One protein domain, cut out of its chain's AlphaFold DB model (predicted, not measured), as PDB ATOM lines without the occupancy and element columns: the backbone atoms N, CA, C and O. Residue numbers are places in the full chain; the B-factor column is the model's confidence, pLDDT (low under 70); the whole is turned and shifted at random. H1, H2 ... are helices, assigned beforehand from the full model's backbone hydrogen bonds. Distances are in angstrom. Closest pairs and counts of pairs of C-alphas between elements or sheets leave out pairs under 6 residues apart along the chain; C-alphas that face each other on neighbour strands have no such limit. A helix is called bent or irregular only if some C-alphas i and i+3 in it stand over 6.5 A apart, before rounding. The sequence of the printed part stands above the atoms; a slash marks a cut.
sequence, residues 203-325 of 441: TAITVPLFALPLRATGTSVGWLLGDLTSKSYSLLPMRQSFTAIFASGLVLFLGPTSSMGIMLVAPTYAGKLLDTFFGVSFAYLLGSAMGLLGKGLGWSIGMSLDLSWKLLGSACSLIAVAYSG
ATOM      1  N   THR A 203     -41.665 -23.435  39.677       85.25
ATOM      2  CA  THR A 203     -40.890 -23.578  38.435       85.25
ATOM      3  C   THR A 203     -40.455 -25.021  38.199       85.25
ATOM      4  O   THR A 203     -40.607 -25.536  37.088       85.25
ATOM      5  N   ALA A 204     -39.994 -25.714  39.242       84.62
ATOM      6  CA  ALA A 204     -39.580 -27.114  39.160       84.62
ATOM      7  C   ALA A 204     -40.708 -28.044  38.674       84.62
ATOM      8  O   ALA A 204     -40.437 -29.032  37.992       84.62
ATOM      9  N   ILE A 205     -41.968 -27.716  38.984       86.25
ATOM     10  CA  ILE A 205     -43.153 -28.489  38.579       86.25
ATOM     11  C   ILE A 205     -43.694 -28.023  37.224       86.25
ATOM     12  O   ILE A 205     -44.031 -28.835  36.363       86.25
ATOM     13  N   THR A 206     -43.783 -26.713  37.009       86.62
ATOM     14  CA  THR A 206     -44.392 -26.135  35.800       86.62
ATOM     15  C   THR A 206     -43.551 -26.380  34.548       86.62
ATOM     16  O   THR A 206     -44.108 -26.694  33.499       86.62
ATOM     17  N   VAL A 207     -42.218 -26.337  34.637       86.75
ATOM     18  CA  VAL A 207     -41.325 -26.644  33.505       86.75
ATOM     19  C   VAL A 207     -41.607 -28.026  32.889       86.75
ATOM     20  O   VAL A 207     -41.883 -28.078  31.687       86.75
ATOM     21  N   PRO A 208     -41.580 -29.151  33.634       87.31
ATOM     22  CA  PRO A 208     -41.913 -30.457  33.065       87.31
ATOM     23  C   PRO A 208     -43.394 -30.582  32.681       87.31
ATOM     24  O   PRO A 208     -43.686 -31.231  31.674       87.31
ATOM     25  N   LEU A 209     -44.308 -29.933  33.419       90.69
ATOM     26  CA  LEU A 209     -45.748 -29.951  33.134       90.69
ATOM     27  C   LEU A 209     -46.077 -29.396  31.744       90.69
ATOM     28  O   LEU A 209     -46.938 -29.943  31.064       90.69
ATOM     29  N   PHE A 210     -45.381 -28.347  31.302       89.38
ATOM     30  CA  PHE A 210     -45.556 -27.793  29.958       89.38
ATOM     31  C   PHE A 210     -44.651 -28.472  28.923       89.38
ATOM     32  O   PHE A 210     -45.090 -28.739  27.805       89.38
ATOM     33  N   ALA A 211     -43.404 -28.803  29.271       88.88
ATOM     34  CA  ALA A 211     -42.449 -29.375  28.322       88.88
ATOM     35  C   ALA A 211     -42.865 -30.750  27.778       88.88
ATOM     36  O   ALA A 211     -42.673 -31.013  26.591       88.88
ATOM     37  N   LEU A 212     -43.411 -31.633  28.622       90.69
ATOM     38  CA  LEU A 212     -43.753 -32.999  28.215       90.69
ATOM     39  C   LEU A 212     -44.943 -33.049  27.239       90.69
ATOM     40  O   LEU A 212     -44.768 -33.629  26.163       90.69
ATOM     41  N   PRO A 213     -46.105 -32.424  27.524       92.88
ATOM     42  CA  PRO A 213     -47.222 -32.406  26.584       92.88
ATOM     43  C   PRO A 213     -46.867 -31.704  25.278       92.88
ATOM     44  O   PRO A 213     -47.141 -32.246  24.214       92.88
ATOM     45  N   LEU A 214     -46.183 -30.554  25.330       90.12
ATOM     46  CA  LEU A 214     -45.782 -29.836  24.117       90.12
ATOM     47  C   LEU A 214     -44.801 -30.652  23.274       90.12
ATOM     48  O   LEU A 214     -44.952 -30.707  22.055       90.12
ATOM     49  N   ARG A 215     -43.842 -31.351  23.895       92.31
ATOM     50  CA  ARG A 215     -42.976 -32.291  23.174       92.31
ATOM     51  C   ARG A 215     -43.788 -33.399  22.510       92.31
ATOM     52  O   ARG A 215     -43.547 -33.673  21.341       92.31
ATOM     53  N   ALA A 216     -44.745 -34.002  23.218       92.44
ATOM     54  CA  ALA A 216     -45.609 -35.040  22.660       92.44
ATOM     55  C   ALA A 216     -46.425 -34.510  21.468       92.44
ATOM     56  O   ALA A 216     -46.382 -35.091  20.384       92.44
ATOM     57  N   THR A 217     -47.069 -33.351  21.612       92.81
ATOM     58  CA  THR A 217     -47.790 -32.684  20.521       92.81
ATOM     59  C   THR A 217     -46.867 -32.384  19.343       92.81
ATOM     60  O   THR A 217     -47.211 -32.702  18.209       92.81
ATOM     61  N   GLY A 218     -45.668 -31.849  19.592       91.56
ATOM     62  CA  GLY A 218     -44.665 -31.594  18.560       91.56
ATOM     63  C   GLY A 218     -44.230 -32.867  17.835       91.56
ATOM     64  O   GLY A 218     -44.137 -32.862  16.611       91.56
ATOM     65  N   THR A 219     -44.034 -33.978  18.555       92.12
ATOM     66  CA  THR A 219     -43.715 -35.269  17.928       92.12
ATOM     67  C   THR A 219     -44.861 -35.788  17.063       92.12
ATOM     68  O   THR A 219     -44.613 -36.220  15.941       92.12
ATOM     69  N   SER A 220     -46.109 -35.703  17.532       92.50
ATOM     70  CA  SER A 220     -47.279 -36.160  16.777       92.50
ATOM     71  C   SER A 220     -47.522 -35.308  15.532       92.50
ATOM     72  O   SER A 220     -47.694 -35.847  14.441       92.50
ATOM     73  N   VAL A 221     -47.481 -33.980  15.673       91.81
ATOM     74  CA  VAL A 221     -47.624 -33.037  14.555       91.81
ATOM     75  C   VAL A 221     -46.481 -33.209  13.561       91.81
ATOM     76  O   VAL A 221     -46.726 -33.238  12.362       91.81
ATOM     77  N   GLY A 222     -45.248 -33.379  14.040       90.00
ATOM     78  CA  GLY A 222     -44.094 -33.615  13.180       90.00
ATOM     79  C   GLY A 222     -44.171 -34.929  12.420       90.00
ATOM     80  O   GLY A 222     -43.863 -34.951  11.235       90.00
ATOM     81  N   TRP A 223     -44.655 -36.000  13.044       90.88
ATOM     82  CA  TRP A 223     -44.857 -37.264  12.341       90.88
ATOM     83  C   TRP A 223     -45.899 -37.133  11.220       90.88
ATOM     84  O   TRP A 223     -45.637 -37.544  10.091       90.88
ATOM     85  N   LEU A 224     -47.033 -36.479  11.502       89.38
ATOM     86  CA  LEU A 224     -48.079 -36.210  10.509       89.38
ATOM     87  C   LEU A 224     -47.586 -35.300   9.376       89.38
ATOM     88  O   LEU A 224     -47.813 -35.602   8.207       89.38
ATOM     89  N   LEU A 225     -46.884 -34.207   9.695       88.50
ATOM     90  CA  LEU A 225     -46.296 -33.329   8.679       88.50
ATOM     91  C   LEU A 225     -45.244 -34.058   7.848       88.50
ATOM     92  O   LEU A 225     -45.178 -33.835   6.642       88.50
ATOM     93  N   GLY A 226     -44.438 -34.918   8.468       86.94
ATOM     94  CA  GLY A 226     -43.447 -35.730   7.776       86.94
ATOM     95  C   GLY A 226     -44.094 -36.667   6.758       86.94
ATOM     96  O   GLY A 226     -43.649 -36.687   5.615       86.94
ATOM     97  N   ASP A 227     -45.178 -37.352   7.135       84.56
ATOM     98  CA  ASP A 227     -45.943 -38.237   6.239       84.56
ATOM     99  C   ASP A 227     -46.651 -37.468   5.105       84.56
ATOM    100  O   ASP A 227     -46.662 -37.896   3.950       84.56
ATOM    101  N   LEU A 228     -47.206 -36.286   5.396       86.12
ATOM    102  CA  LEU A 228     -47.803 -35.419   4.373       86.12
ATOM    103  C   LEU A 228     -46.750 -34.873   3.403       86.12
ATOM    104  O   LEU A 228     -46.969 -34.828   2.191       86.12
ATOM    105  N   THR A 229     -45.592 -34.473   3.928       85.12
ATOM    106  CA  THR A 229     -44.493 -33.918   3.134       85.12
ATOM    107  C   THR A 229     -43.884 -34.996   2.250       85.12
ATOM    108  O   THR A 229     -43.691 -34.762   1.061       85.12
ATOM    109  N   SER A 230     -43.651 -36.199   2.782       81.94
ATOM    110  CA  SER A 230     -43.060 -37.317   2.041       81.94
ATOM    111  C   SER A 230     -43.939 -37.812   0.888       81.94
ATOM    112  O   SER A 230     -43.413 -38.317  -0.108       81.94
ATOM    113  N   LYS A 231     -45.263 -37.631   0.994       82.38
ATOM    114  CA  LYS A 231     -46.262 -37.931  -0.046       82.38
ATOM    115  C   LYS A 231     -46.554 -36.755  -0.986       82.38
ATOM    116  O   LYS A 231     -47.324 -36.916  -1.930       82.38
ATOM    117  N   SER A 232     -45.949 -35.588  -0.761       83.25
ATOM    118  CA  SER A 232     -46.143 -34.407  -1.603       83.25
ATOM    119  C   SER A 232     -45.585 -34.605  -3.016       83.25
ATOM    120  O   SER A 232     -44.508 -35.174  -3.210       83.25
ATOM    121  N   TYR A 233     -46.279 -34.042  -4.012       78.00
ATOM    122  CA  TYR A 233     -45.853 -34.034  -5.418       78.00
ATOM    123  C   TYR A 233     -44.457 -33.423  -5.618       78.00
ATOM    124  O   TYR A 233     -43.728 -33.836  -6.517       78.00
ATOM    125  N   SER A 234     -44.046 -32.500  -4.743       76.75
ATOM    126  CA  SER A 234     -42.722 -31.871  -4.801       76.75
ATOM    127  C   SER A 234     -41.564 -32.844  -4.541       76.75
ATOM    128  O   SER A 234     -40.436 -32.548  -4.928       76.75
ATOM    129  N   LEU A 235     -41.812 -33.985  -3.889       82.31
ATOM    130  CA  LEU A 235     -40.788 -34.984  -3.561       82.31
ATOM    131  C   LEU A 235     -40.819 -36.210  -4.485       82.31
ATOM    132  O   LEU A 235     -40.064 -37.161  -4.271       82.31
ATOM    133  N   LEU A 236     -41.627 -36.188  -5.550       80.19
ATOM    134  CA  LEU A 236     -41.634 -37.243  -6.569       80.19
ATOM    135  C   LEU A 236     -40.254 -37.483  -7.212       80.19
ATOM    136  O   LEU A 236     -39.865 -38.650  -7.290       80.19
ATOM    137  N   PRO A 237     -39.472 -36.449  -7.597       83.19
ATOM    138  CA  PRO A 237     -38.123 -36.659  -8.126       83.19
ATOM    139  C   PRO A 237     -37.210 -37.351  -7.110       83.19
ATOM    140  O   PRO A 237     -36.492 -38.287  -7.446       83.19
ATOM    141  N   MET A 238     -37.305 -36.957  -5.835       79.75
ATOM    142  CA  MET A 238     -36.526 -37.560  -4.754       79.75
ATOM    143  C   MET A 238     -36.899 -39.032  -4.547       79.75
ATOM    144  O   MET A 238     -36.009 -39.870  -4.435       79.75
ATOM    145  N   ARG A 239     -38.197 -39.371  -4.562       81.56
ATOM    146  CA  ARG A 239     -38.684 -40.759  -4.493       81.56
ATOM    147  C   ARG A 239     -38.188 -41.598  -5.667       81.56
ATOM    148  O   ARG A 239     -37.782 -42.738  -5.455       81.56
ATOM    149  N   GLN A 240     -38.186 -41.051  -6.882       83.06
ATOM    150  CA  GLN A 240     -37.661 -41.742  -8.062       83.06
ATOM    151  C   GLN A 240     -36.154 -41.990  -7.941       83.06
ATOM    152  O   GLN A 240     -35.713 -43.122  -8.136       83.06
ATOM    153  N   SER A 241     -35.375 -40.986  -7.529       84.19
ATOM    154  CA  SER A 241     -33.935 -41.142  -7.293       84.19
ATOM    155  C   SER A 241     -33.637 -42.163  -6.195       84.19
ATOM    156  O   SER A 241     -32.812 -43.049  -6.395       84.19
ATOM    157  N   PHE A 242     -34.339 -42.102  -5.059       82.56
ATOM    158  CA  PHE A 242     -34.159 -43.056  -3.960       82.56
ATOM    159  C   PHE A 242     -34.535 -44.479  -4.369       82.56
ATOM    160  O   PHE A 242     -33.834 -45.426  -4.027       82.56
ATOM    161  N   THR A 243     -35.613 -44.630  -5.140       84.94
ATOM    162  CA  THR A 243     -36.037 -45.926  -5.680       84.94
ATOM    163  C   THR A 243     -34.999 -46.485  -6.644       84.94
ATOM    164  O   THR A 243     -34.674 -47.664  -6.553       84.94
ATOM    165  N   ALA A 244     -34.431 -45.654  -7.523       83.75
ATOM    166  CA  ALA A 244     -33.379 -46.067  -8.444       83.75
ATOM    167  C   ALA A 244     -32.099 -46.486  -7.702       83.75
ATOM    168  O   ALA A 244     -31.520 -47.522  -8.024       83.75
ATOM    169  N   ILE A 245     -31.688 -45.734  -6.674       85.25
ATOM    170  CA  ILE A 245     -30.528 -46.060  -5.828       85.25
ATOM    171  C   ILE A 245     -30.768 -47.367  -5.067       85.25
ATOM    172  O   ILE A 245     -29.921 -48.257  -5.082       85.25
ATOM    173  N   PHE A 246     -31.936 -47.511  -4.438       82.94
ATOM    174  CA  PHE A 246     -32.292 -48.697  -3.666       82.94
ATOM    175  C   PHE A 246     -32.411 -49.942  -4.555       82.94
ATOM    176  O   PHE A 246     -31.877 -50.994  -4.214       82.94
ATOM    177  N   ALA A 247     -33.041 -49.817  -5.727       81.56
ATOM    178  CA  ALA A 247     -33.122 -50.883  -6.720       81.56
ATOM    179  C   ALA A 247     -31.735 -51.275  -7.249       81.56
ATOM    180  O   ALA A 247     -31.425 -52.460  -7.314       81.56
ATOM    181  N   SER A 248     -30.881 -50.299  -7.567       81.00
ATOM    182  CA  SER A 248     -29.514 -50.554  -8.046       81.00
ATOM    183  C   SER A 248     -28.661 -51.242  -6.978       81.00
ATOM    184  O   SER A 248     -27.943 -52.192  -7.281       81.00
ATOM    185  N   GLY A 249     -28.790 -50.824  -5.715       81.94
ATOM    186  CA  GLY A 249     -28.140 -51.481  -4.581       81.94
ATOM    187  C   GLY A 249     -28.627 -52.917  -4.388       81.94
ATOM    188  O   GLY A 249     -27.818 -53.830  -4.270       81.94
ATOM    189  N   LEU A 250     -29.942 -53.150  -4.432       80.06
ATOM    190  CA  LEU A 250     -30.509 -54.496  -4.328       80.06
ATOM    191  C   LEU A 250     -30.067 -55.413  -5.475       80.06
ATOM    192  O   LEU A 250     -29.752 -56.571  -5.218       80.06
ATOM    193  N   VAL A 251     -29.997 -54.912  -6.712       82.12
ATOM    194  CA  VAL A 251     -29.499 -55.683  -7.868       82.12
ATOM    195  C   VAL A 251     -28.026 -56.052  -7.687       82.12
ATOM    196  O   VAL A 251     -27.624 -57.154  -8.054       82.12
ATOM    197  N   LEU A 252     -27.228 -55.174  -7.074       82.62
ATOM    198  CA  LEU A 252     -25.825 -55.446  -6.769       82.62
ATOM    199  C   LEU A 252     -25.659 -56.543  -5.701       82.62
ATOM    200  O   LEU A 252     -24.731 -57.341  -5.799       82.62
ATOM    201  N   PHE A 253     -26.567 -56.633  -4.722       80.38
ATOM    202  CA  PHE A 253     -26.519 -57.655  -3.666       80.38
ATOM    203  C   PHE A 253     -27.167 -58.996  -4.042       80.38
ATOM    204  O   PHE A 253     -26.692 -60.044  -3.613       80.38
ATOM    205  N   LEU A 254     -28.255 -58.980  -4.816       81.56
ATOM    206  CA  LEU A 254     -29.051 -60.171  -5.155       81.56
ATOM    207  C   LEU A 254     -28.792 -60.686  -6.583       81.56
ATOM    208  O   LEU A 254     -29.355 -61.704  -6.988       81.56
ATOM    209  N   GLY A 255     -27.952 -59.990  -7.351       77.12
ATOM    210  CA  GLY A 255     -27.563 -60.348  -8.711       77.12
ATOM    211  C   GLY A 255     -28.611 -60.011  -9.789       77.12
ATOM    212  O   GLY A 255     -29.791 -59.807  -9.502       77.12
ATOM    213  N   PRO A 256     -28.210 -59.980 -11.073       71.88
ATOM    214  CA  PRO A 256     -29.060 -59.526 -12.182       71.88
ATOM    215  C   PRO A 256     -30.261 -60.442 -12.489       71.88
ATOM    216  O   PRO A 256     -31.249 -59.989 -13.072       71.88
ATOM    217  N   THR A 257     -30.224 -61.708 -12.061       73.00
ATOM    218  CA  THR A 257     -31.308 -62.692 -12.253       73.00
ATOM    219  C   THR A 257     -32.547 -62.414 -11.396       73.00
ATOM    220  O   THR A 257     -33.622 -62.915 -11.707       73.00
ATOM    221  N   SER A 258     -32.433 -61.579 -10.356       70.88
ATOM    222  CA  SER A 258     -33.542 -61.177  -9.475       70.88
ATOM    223  C   SER A 258     -34.147 -59.802  -9.823       70.88
ATOM    224  O   SER A 258     -35.053 -59.321  -9.139       70.88
ATOM    225  N   SER A 259     -33.695 -59.182 -10.921       70.88
ATOM    226  CA  SER A 259     -34.034 -57.809 -11.334       70.88
ATOM    227  C   SER A 259     -35.536 -57.523 -11.478       70.88
ATOM    228  O   SER A 259     -35.995 -56.477 -11.015       70.88
ATOM    229  N   MET A 260     -36.327 -58.451 -12.035       75.00
ATOM    230  CA  MET A 260     -37.789 -58.289 -12.151       75.00
ATOM    231  C   MET A 260     -38.487 -58.232 -10.787       75.00
ATOM    232  O   MET A 260     -39.381 -57.411 -10.588       75.00
ATOM    233  N   GLY A 261     -38.067 -59.067  -9.831       75.50
ATOM    234  CA  GLY A 261     -38.604 -59.043  -8.469       75.50
ATOM    235  C   GLY A 261     -38.211 -57.762  -7.736       75.50
ATOM    236  O   GLY A 261     -39.047 -57.123  -7.105       75.50
ATOM    237  N   ILE A 262     -36.961 -57.324  -7.890       78.06
ATOM    238  CA  ILE A 262     -36.457 -56.092  -7.270       78.06
ATOM    239  C   ILE A 262     -37.202 -54.860  -7.791       78.06
ATOM    240  O   ILE A 262     -37.603 -54.025  -6.985       78.06
ATOM    241  N   MET A 263     -37.465 -54.761  -9.098       77.00
ATOM    242  CA  MET A 263     -38.243 -53.651  -9.668       77.00
ATOM    243  C   MET A 263     -39.667 -53.555  -9.106       77.00
ATOM    244  O   MET A 263     -40.210 -52.456  -9.012       77.00
ATOM    245  N   LEU A 264     -40.263 -54.681  -8.701       79.50
ATOM    246  CA  LEU A 264     -41.635 -54.732  -8.200       79.50
ATOM    247  C   LEU A 264     -41.735 -54.301  -6.727       79.50
ATOM    248  O   LEU A 264     -42.729 -53.697  -6.325       79.50
ATOM    249  N   VAL A 265     -40.700 -54.566  -5.920       82.12
ATOM    250  CA  VAL A 265     -40.733 -54.293  -4.470       82.12
ATOM    251  C   VAL A 265     -39.887 -53.082  -4.048       82.12
ATOM    252  O   VAL A 265     -40.181 -52.459  -3.025       82.12
ATOM    253  N   ALA A 266     -38.886 -52.682  -4.838       82.00
ATOM    254  CA  ALA A 266     -38.035 -51.526  -4.540       82.00
ATOM    255  C   ALA A 266     -38.809 -50.201  -4.393       82.00
ATOM    256  O   ALA A 266     -38.529 -49.497  -3.422       82.00
ATOM    257  N   PRO A 267     -39.808 -49.859  -5.238       82.88
ATOM    258  CA  PRO A 267     -40.592 -48.634  -5.054       82.88
ATOM    259  C   PRO A 267     -41.349 -48.611  -3.720       82.88
ATOM    260  O   PRO A 267     -41.395 -47.588  -3.038       82.88
ATOM    261  N   THR A 268     -41.893 -49.758  -3.305       83.75
ATOM    262  CA  THR A 268     -42.647 -49.902  -2.053       83.75
ATOM    263  C   THR A 268     -41.747 -49.741  -0.829       83.75
ATOM    264  O   THR A 268     -42.105 -49.028   0.111       83.75
ATOM    265  N   TYR A 269     -40.569 -50.371  -0.825       82.56
ATOM    266  CA  TYR A 269     -39.622 -50.251   0.287       82.56
ATOM    267  C   TYR A 269     -38.939 -48.885   0.337       82.56
ATOM    268  O   TYR A 269     -38.848 -48.305   1.417       82.56
ATOM    269  N   ALA A 270     -38.519 -48.337  -0.806       82.75
ATOM    270  CA  ALA A 270     -37.944 -46.997  -0.876       82.75
ATOM    271  C   ALA A 270     -38.959 -45.933  -0.430       82.75
ATOM    272  O   ALA A 270     -38.610 -45.049   0.349       82.75
ATOM    273  N   GLY A 271     -40.228 -46.068  -0.837       81.50
ATOM    274  CA  GLY A 271     -41.324 -45.224  -0.365       81.50
ATOM    275  C   GLY A 271     -41.501 -45.293   1.152       81.50
ATOM    276  O   GLY A 271     -41.471 -44.260   1.811       81.50
ATOM    277  N   LYS A 272     -41.582 -46.501   1.728       84.94
ATOM    278  CA  LYS A 272     -41.694 -46.682   3.187       84.94
ATOM    279  C   LYS A 272     -40.498 -46.120   3.954       84.94
ATOM    280  O   LYS A 272     -40.694 -45.529   5.011       84.94
ATOM    281  N   LEU A 273     -39.276 -46.302   3.454       84.12
ATOM    282  CA  LEU A 273     -38.070 -45.765   4.090       84.12
ATOM    283  C   LEU A 273     -38.068 -44.240   4.080       84.12
ATOM    284  O   LEU A 273     -37.763 -43.628   5.098       84.12
ATOM    285  N   LEU A 274     -38.447 -43.638   2.954       84.12
ATOM    286  CA  LEU A 274     -38.513 -42.191   2.803       84.12
ATOM    287  C   LEU A 274     -39.625 -41.603   3.689       84.12
ATOM    288  O   LEU A 274     -39.371 -40.659   4.434       84.12
ATOM    289  N   ASP A 275     -40.807 -42.221   3.713       84.62
ATOM    290  CA  ASP A 275     -41.918 -41.837   4.596       84.62
ATOM    291  C   ASP A 275     -41.529 -41.941   6.077       84.62
ATOM    292  O   ASP A 275     -41.756 -41.019   6.860       84.62
ATOM    293  N   THR A 276     -40.851 -43.027   6.457       85.50
ATOM    294  CA  THR A 276     -40.366 -43.220   7.831       85.50
ATOM    295  C   THR A 276     -39.278 -42.206   8.183       85.50
ATOM    296  O   THR A 276     -39.291 -41.655   9.281       85.50
ATOM    297  N   PHE A 277     -38.354 -41.915   7.263       86.25
ATOM    298  CA  PHE A 277     -37.282 -40.947   7.479       86.25
ATOM    299  C   PHE A 277     -37.832 -39.543   7.721       86.25
ATOM    300  O   PHE A 277     -37.462 -38.905   8.708       86.25
ATOM    301  N   PHE A 278     -38.744 -39.069   6.869       85.25
ATOM    302  CA  PHE A 278     -39.369 -37.760   7.044       85.25
ATOM    303  C   PHE A 278     -40.269 -37.728   8.281       85.25
ATOM    304  O   PHE A 278     -40.153 -36.795   9.074       85.25
ATOM    305  N   GLY A 279     -41.085 -38.759   8.513       84.94
ATOM    306  CA  GLY A 279     -41.915 -38.875   9.713       84.94
ATOM    307  C   GLY A 279     -41.098 -38.789  11.006       84.94
ATOM    308  O   GLY A 279     -41.400 -37.975  11.877       84.94
ATOM    309  N   VAL A 280     -40.025 -39.576  11.128       88.94
ATOM    310  CA  VAL A 280     -39.157 -39.585  12.319       88.94
ATOM    311  C   VAL A 280     -38.362 -38.284  12.449       88.94
ATOM    312  O   VAL A 280     -38.272 -37.737  13.548       88.94
ATOM    313  N   SER A 281     -37.820 -37.755  11.350       87.38
ATOM    314  CA  SER A 281     -37.010 -36.530  11.376       87.38
ATOM    315  C   SER A 281     -37.839 -35.310  11.772       87.38
ATOM    316  O   SER A 281     -37.437 -34.547  12.652       87.38
ATOM    317  N   PHE A 282     -39.028 -35.146  11.186       88.69
ATOM    318  CA  PHE A 282     -39.934 -34.063  11.559       88.69
ATOM    319  C   PHE A 282     -40.490 -34.248  12.971       88.69
ATOM    320  O   PHE A 282     -40.539 -33.272  13.717       88.69
ATOM    321  N   ALA A 283     -40.836 -35.473  13.386       90.12
ATOM    322  CA  ALA A 283     -41.237 -35.748  14.765       90.12
ATOM    323  C   ALA A 283     -40.141 -35.358  15.767       90.12
ATOM    324  O   ALA A 283     -40.428 -34.731  16.786       90.12
ATOM    325  N   TYR A 284     -38.878 -35.675  15.471       91.44
ATOM    326  CA  TYR A 284     -37.751 -35.319  16.325       91.44
ATOM    327  C   TYR A 284     -37.526 -33.803  16.393       91.44
ATOM    328  O   TYR A 284     -37.392 -33.257  17.492       91.44
ATOM    329  N   LEU A 285     -37.520 -33.113  15.248       89.44
ATOM    330  CA  LEU A 285     -37.306 -31.663  15.177       89.44
ATOM    331  C   LEU A 285     -38.433 -30.886  15.863       89.44
ATOM    332  O   LEU A 285     -38.168 -30.088  16.762       89.44
ATOM    333  N   LEU A 286     -39.691 -31.150  15.497       89.88
ATOM    334  CA  LEU A 286     -40.852 -30.470  16.080       89.88
ATOM    335  C   LEU A 286     -41.067 -30.859  17.541       89.88
ATOM    336  O   LEU A 286     -41.388 -29.998  18.355       89.88
ATOM    337  N   GLY A 287     -40.826 -32.119  17.907       88.50
ATOM    338  CA  GLY A 287     -40.837 -32.553  19.301       88.50
ATOM    339  C   GLY A 287     -39.796 -31.823  20.147       88.50
ATOM    340  O   GLY A 287     -40.097 -31.364  21.247       88.50
ATOM    341  N   SER A 288     -38.575 -31.664  19.634       88.06
ATOM    342  CA  SER A 288     -37.504 -30.948  20.338       88.06
ATOM    343  C   SER A 288     -37.787 -29.447  20.441       88.06
ATOM    344  O   SER A 288     -37.634 -28.875  21.521       88.06
ATOM    345  N   ALA A 289     -38.266 -28.823  19.361       90.56
ATOM    346  CA  ALA A 289     -38.634 -27.409  19.335       90.56
ATOM    347  C   ALA A 289     -39.799 -27.100  20.290       90.56
ATOM    348  O   ALA A 289     -39.697 -26.199  21.121       90.56
ATOM    349  N   MET A 290     -40.875 -27.890  20.242       87.31
ATOM    350  CA  MET A 290     -42.013 -27.721  21.149       87.31
ATOM    351  C   MET A 290     -41.654 -28.068  22.594       87.31
ATOM    352  O   MET A 290     -42.129 -27.416  23.519       87.31
ATOM    353  N   GLY A 291     -40.758 -29.033  22.815       87.50
ATOM    354  CA  GLY A 291     -40.210 -29.311  24.142       87.50
ATOM    355  C   GLY A 291     -39.422 -28.130  24.719       87.50
ATOM    356  O   GLY A 291     -39.551 -27.836  25.906       87.50
ATOM    357  N   LEU A 292     -38.634 -27.424  23.900       88.62
ATOM    358  CA  LEU A 292     -37.947 -26.188  24.301       88.62
ATOM    359  C   LEU A 292     -38.937 -25.057  24.587       88.62
ATOM    360  O   LEU A 292     -38.825 -24.400  25.621       88.62
ATOM    361  N   LEU A 293     -39.934 -24.877  23.723       90.81
ATOM    362  CA  LEU A 293     -40.992 -23.886  23.911       90.81
ATOM    363  C   LEU A 293     -41.780 -24.145  25.204       90.81
ATOM    364  O   LEU A 293     -42.006 -23.223  25.983       90.81
ATOM    365  N   GLY A 294     -42.110 -25.406  25.495       87.12
ATOM    366  CA  GLY A 294     -42.767 -25.796  26.740       87.12
ATOM    367  C   GLY A 294     -41.909 -25.574  27.982       87.12
ATOM    368  O   GLY A 294     -42.432 -25.125  29.000       87.12
ATOM    369  N   LYS A 295     -40.588 -25.787  27.900       87.00
ATOM    370  CA  LYS A 295     -39.668 -25.392  28.982       87.00
ATOM    371  C   LYS A 295     -39.678 -23.879  29.207       87.00
ATOM    372  O   LYS A 295     -39.697 -23.456  30.357       87.00
ATOM    373  N   GLY A 296     -39.685 -23.079  28.137       86.56
ATOM    374  CA  GLY A 296     -39.742 -21.615  28.218       86.56
ATOM    375  C   GLY A 296     -41.040 -21.102  28.845       86.56
ATOM    376  O   GLY A 296     -41.001 -20.289  29.767       86.56
ATOM    377  N   LEU A 297     -42.187 -21.634  28.410       87.81
ATOM    378  CA  LEU A 297     -43.495 -21.302  28.984       87.81
ATOM    379  C   LEU A 297     -43.576 -21.685  30.462       87.81
ATOM    380  O   LEU A 297     -43.901 -20.836  31.293       87.81
ATOM    381  N   GLY A 298     -43.219 -22.928  30.798       86.44
ATOM    382  CA  GLY A 298     -43.218 -23.395  32.181       86.44
ATOM    383  C   GLY A 298     -42.291 -22.570  33.072       86.44
ATOM    384  O   GLY A 298     -42.680 -22.209  34.176       86.44
ATOM    385  N   TRP A 299     -41.118 -22.175  32.571       88.69
ATOM    386  CA  TRP A 299     -40.211 -21.290  33.299       88.69
ATOM    387  C   TRP A 299     -40.822 -19.905  33.549       88.69
ATOM    388  O   TRP A 299     -40.805 -19.433  34.681       88.69
ATOM    389  N   SER A 300     -41.416 -19.275  32.528       86.00
ATOM    390  CA  SER A 300     -41.996 -17.928  32.656       86.00
ATOM    391  C   SER A 300     -43.147 -17.863  33.669       86.00
ATOM    392  O   SER A 300     -43.200 -16.958  34.505       86.00
ATOM    393  N   ILE A 301     -44.041 -18.855  33.636       88.75
ATOM    394  CA  ILE A 301     -45.190 -18.943  34.539       88.75
ATOM    395  C   ILE A 301     -44.710 -19.317  35.942       88.75
ATOM    396  O   ILE A 301     -45.072 -18.658  36.918       88.75
ATOM    397  N   GLY A 302     -43.870 -20.350  36.044       86.38
ATOM    398  CA  GLY A 302     -43.366 -20.849  37.314       86.38
ATOM    399  C   GLY A 302     -42.580 -19.804  38.091       86.38
ATOM    400  O   GLY A 302     -42.867 -19.570  39.263       86.38
ATOM    401  N   MET A 303     -41.654 -19.114  37.425       85.75
ATOM    402  CA  MET A 303     -40.775 -18.154  38.087       85.75
ATOM    403  C   MET A 303     -41.545 -16.926  38.574       85.75
ATOM    404  O   MET A 303     -41.289 -16.437  39.672       85.75
ATOM    405  N   SER A 304     -42.532 -16.463  37.802       84.75
ATOM    406  CA  SER A 304     -43.404 -15.351  38.205       84.75
ATOM    407  C   SER A 304     -44.185 -15.680  39.483       84.75
ATOM    408  O   SER A 304     -44.296 -14.846  40.387       84.75
ATOM    409  N   LEU A 305     -44.694 -16.911  39.591       86.31
ATOM    410  CA  LEU A 305     -45.416 -17.381  40.772       86.31
ATOM    411  C   LEU A 305     -44.489 -17.582  41.976       86.31
ATOM    412  O   LEU A 305     -44.827 -17.153  43.076       86.31
ATOM    413  N   ASP A 306     -43.311 -18.174  41.775       85.25
ATOM    414  CA  ASP A 306     -42.334 -18.364  42.849       85.25
ATOM    415  C   ASP A 306     -41.833 -17.027  43.413       85.25
ATOM    416  O   ASP A 306     -41.734 -16.864  44.631       85.25
ATOM    417  N   LEU A 307     -41.550 -16.045  42.551       83.94
ATOM    418  CA  LEU A 307     -41.164 -14.697  42.981       83.94
ATOM    419  C   LEU A 307     -42.292 -14.022  43.764       83.94
ATOM    420  O   LEU A 307     -42.038 -13.443  44.817       83.94
ATOM    421  N   SER A 308     -43.536 -14.153  43.299       84.88
ATOM    422  CA  SER A 308     -44.709 -13.631  44.013       84.88
ATOM    423  C   SER A 308     -44.857 -14.270  45.396       84.88
ATOM    424  O   SER A 308     -45.111 -13.575  46.379       84.88
ATOM    425  N   TRP A 309     -44.634 -15.583  45.500       82.69
ATOM    426  CA  TRP A 309     -44.667 -16.307  46.769       82.69
ATOM    427  C   TRP A 309     -43.559 -15.855  47.726       82.69
ATOM    428  O   TRP A 309     -43.823 -15.584  48.898       82.69
ATOM    429  N   LYS A 310     -42.323 -15.711  47.234       80.31
ATOM    430  CA  LYS A 310     -41.197 -15.202  48.033       80.31
ATOM    431  C   LYS A 310     -41.417 -13.767  48.499       80.31
ATOM    432  O   LYS A 310     -41.111 -13.456  49.651       80.31
ATOM    433  N   LEU A 311     -41.965 -12.907  47.641       80.56
ATOM    434  CA  LEU A 311     -42.324 -11.533  47.997       80.56
ATOM    435  C   LEU A 311     -43.385 -11.513  49.096       80.56
ATOM    436  O   LEU A 311     -43.213 -10.808  50.087       80.56
ATOM    437  N   LEU A 312     -44.432 -12.333  48.973       82.62
ATOM    438  CA  LEU A 312     -45.465 -12.451  49.998       82.62
ATOM    439  C   LEU A 312     -44.887 -12.958  51.326       82.62
ATOM    440  O   LEU A 312     -45.159 -12.383  52.377       82.62
ATOM    441  N   GLY A 313     -44.045 -13.993  51.283       76.81
ATOM    442  CA  GLY A 313     -43.359 -14.519  52.465       76.81
ATOM    443  C   GLY A 313     -42.462 -13.478  53.138       76.81
ATOM    444  O   GLY A 313     -42.480 -13.356  54.362       76.81
ATOM    445  N   SER A 314     -41.737 -12.686  52.344       70.81
ATOM    446  CA  SER A 314     -40.870 -11.608  52.835       70.81
ATOM    447  C   SER A 314     -41.671 -10.441  53.417       70.81
ATOM    448  O   SER A 314     -41.307  -9.891  54.452       70.81
ATOM    449  N   ALA A 315     -42.801 -10.081  52.807       75.19
ATOM    450  CA  ALA A 315     -43.705  -9.072  53.350       75.19
ATOM    451  C   ALA A 315     -44.304  -9.528  54.692       75.19
ATOM    452  O   ALA A 315     -44.284  -8.784  55.672       75.19
ATOM    453  N   CYS A 316     -44.769 -10.778  54.773       72.69
ATOM    454  CA  CYS A 316     -45.288 -11.366  56.007       72.69
ATOM    455  C   CYS A 316     -44.221 -11.461  57.106       72.69
ATOM    456  O   CYS A 316     -44.527 -11.205  58.271       72.69
ATOM    457  N   SER A 317     -42.978 -11.815  56.765       65.00
ATOM    458  CA  SER A 317     -41.890 -11.885  57.743       65.00
ATOM    459  C   SER A 317     -41.519 -10.501  58.273       65.00
ATOM    460  O   SER A 317     -41.374 -10.353  59.482       65.00
ATOM    461  N   LEU A 318     -41.460  -9.477  57.416       68.56
ATOM    462  CA  LEU A 318     -41.234  -8.085  57.822       68.56
ATOM    463  C   LEU A 318     -42.319  -7.590  58.784       68.56
ATOM    464  O   LEU A 318     -41.999  -7.024  59.830       68.56
ATOM    465  N   ILE A 319     -43.591  -7.863  58.477       74.50
ATOM    466  CA  ILE A 319     -44.712  -7.537  59.367       74.50
ATOM    467  C   ILE A 319     -44.555  -8.278  60.701       74.50
ATOM    468  O   ILE A 319     -44.645  -7.669  61.764       74.50
ATOM    469  N   ALA A 320     -44.266  -9.580  60.672       68.88
ATOM    470  CA  ALA A 320     -44.088 -10.373  61.885       68.88
ATOM    471  C   ALA A 320     -42.915  -9.877  62.750       68.88
ATOM    472  O   ALA A 320     -43.038  -9.845  63.972       68.88
ATOM    473  N   VAL A 321     -41.797  -9.472  62.139       63.38
ATOM    474  CA  VAL A 321     -40.637  -8.907  62.843       63.38
ATOM    475  C   VAL A 321     -41.006  -7.575  63.489       63.38
ATOM    476  O   VAL A 321     -40.786  -7.427  64.693       63.38
ATOM    477  N   ALA A 322     -41.643  -6.668  62.742       68.19
ATOM    478  CA  ALA A 322     -42.098  -5.374  63.249       68.19
ATOM    479  C   ALA A 322     -43.060  -5.518  64.443       68.19
ATOM    480  O   ALA A 322     -42.948  -4.781  65.418       68.19
ATOM    481  N   TYR A 323     -43.956  -6.510  64.407       69.38
ATOM    482  CA  TYR A 323     -44.886  -6.794  65.505       69.38
ATOM    483  C   TYR A 323     -44.268  -7.568  66.672       69.38
ATOM    484  O   TYR A 323     -44.766  -7.485  67.793       69.38
ATOM    485  N   SER A 324     -43.212  -8.351  66.437       62.94
ATOM    486  CA  SER A 324     -42.669  -9.233  67.471       62.94
ATOM    487  C   SER A 324     -41.949  -8.488  68.592       62.94
ATOM    488  O   SER A 324     -41.824  -9.054  69.676       62.94
ATOM    489  N   GLY A 325     -41.460  -7.264  68.351       49.97
ATOM    490  CA  GLY A 325     -40.757  -6.437  69.345       49.97
ATOM    491  C   GLY A 325     -39.536  -7.104  70.000       49.97
ATOM    492  O   GLY A 325     -38.965  -6.556  70.939       49.97
TER     493      GLY A 325
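This is residues 203 to 325 of the 441 residues of the protein "Dot/Icm secretion system substrate" of Legionella busanensis (UniProt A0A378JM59). One very long helix, H3, makes the axis of a thin rod; H1 packs side by side with part of it, running back the opposite way, and H2 crosses it steeply near its kinked first part. At the other end of the rod, residues 308 to 325 stick out alone. The printed part has 123 residues with three named helices in the order H1, H2, H3 and no named strand; its class is all helix. It is extended, with a radius of gyration of the C-alphas of 27.2 A and spans of 99 by 28 by 14 A.

Start with H1, residues 203 to 230, which touches residues 274 to 306 of H3, residues 256 to 324. Look at Thr 203 and Gly 302, their closest C-alphas, 3.9 A apart; the helices run opposite ways at a shallow tilt of 21 degrees. Next comes H2, residues 233 to 254, close but not clearly touching H1: their closest C-alphas, those of Thr 229 and Leu 235, are 7.7 A apart, and their lines are about perpendicular at 79 degrees. H2 touches residues 258 to 274 of H3, opposite ways at a steep tilt of 58 degrees, with the C-alphas of Thr 243 and Ala 270 closest at 5.3 A. O i to N i+4 pairs within hydrogen-bond range number 22 of 24 in H1, 16 of 18 in H2 and 61 of 65 in H3.

Find C-alpha 203 at (-40.890, -23.578, 38.435); from there H1 runs 39.0 A to C-alpha 230. H2 spans 31.1 A and is irregular, with C-alphas 234 and 237 7.4 A apart. H3 spans 95.2 A to C-alpha 324 at (-42.669, -9.233, 67.471); it is irregular, with C-alphas 257 and 260 7.8 A apart, and has a kink of 60 degrees near residue 263.

The C-alphas farthest apart, of Thr 257 and Gly 325, are 99.6 A apart. The printed part has no cut, and both links are tight. Look for pLDDT under 70 at residues 317 to 318 and 320 to 325.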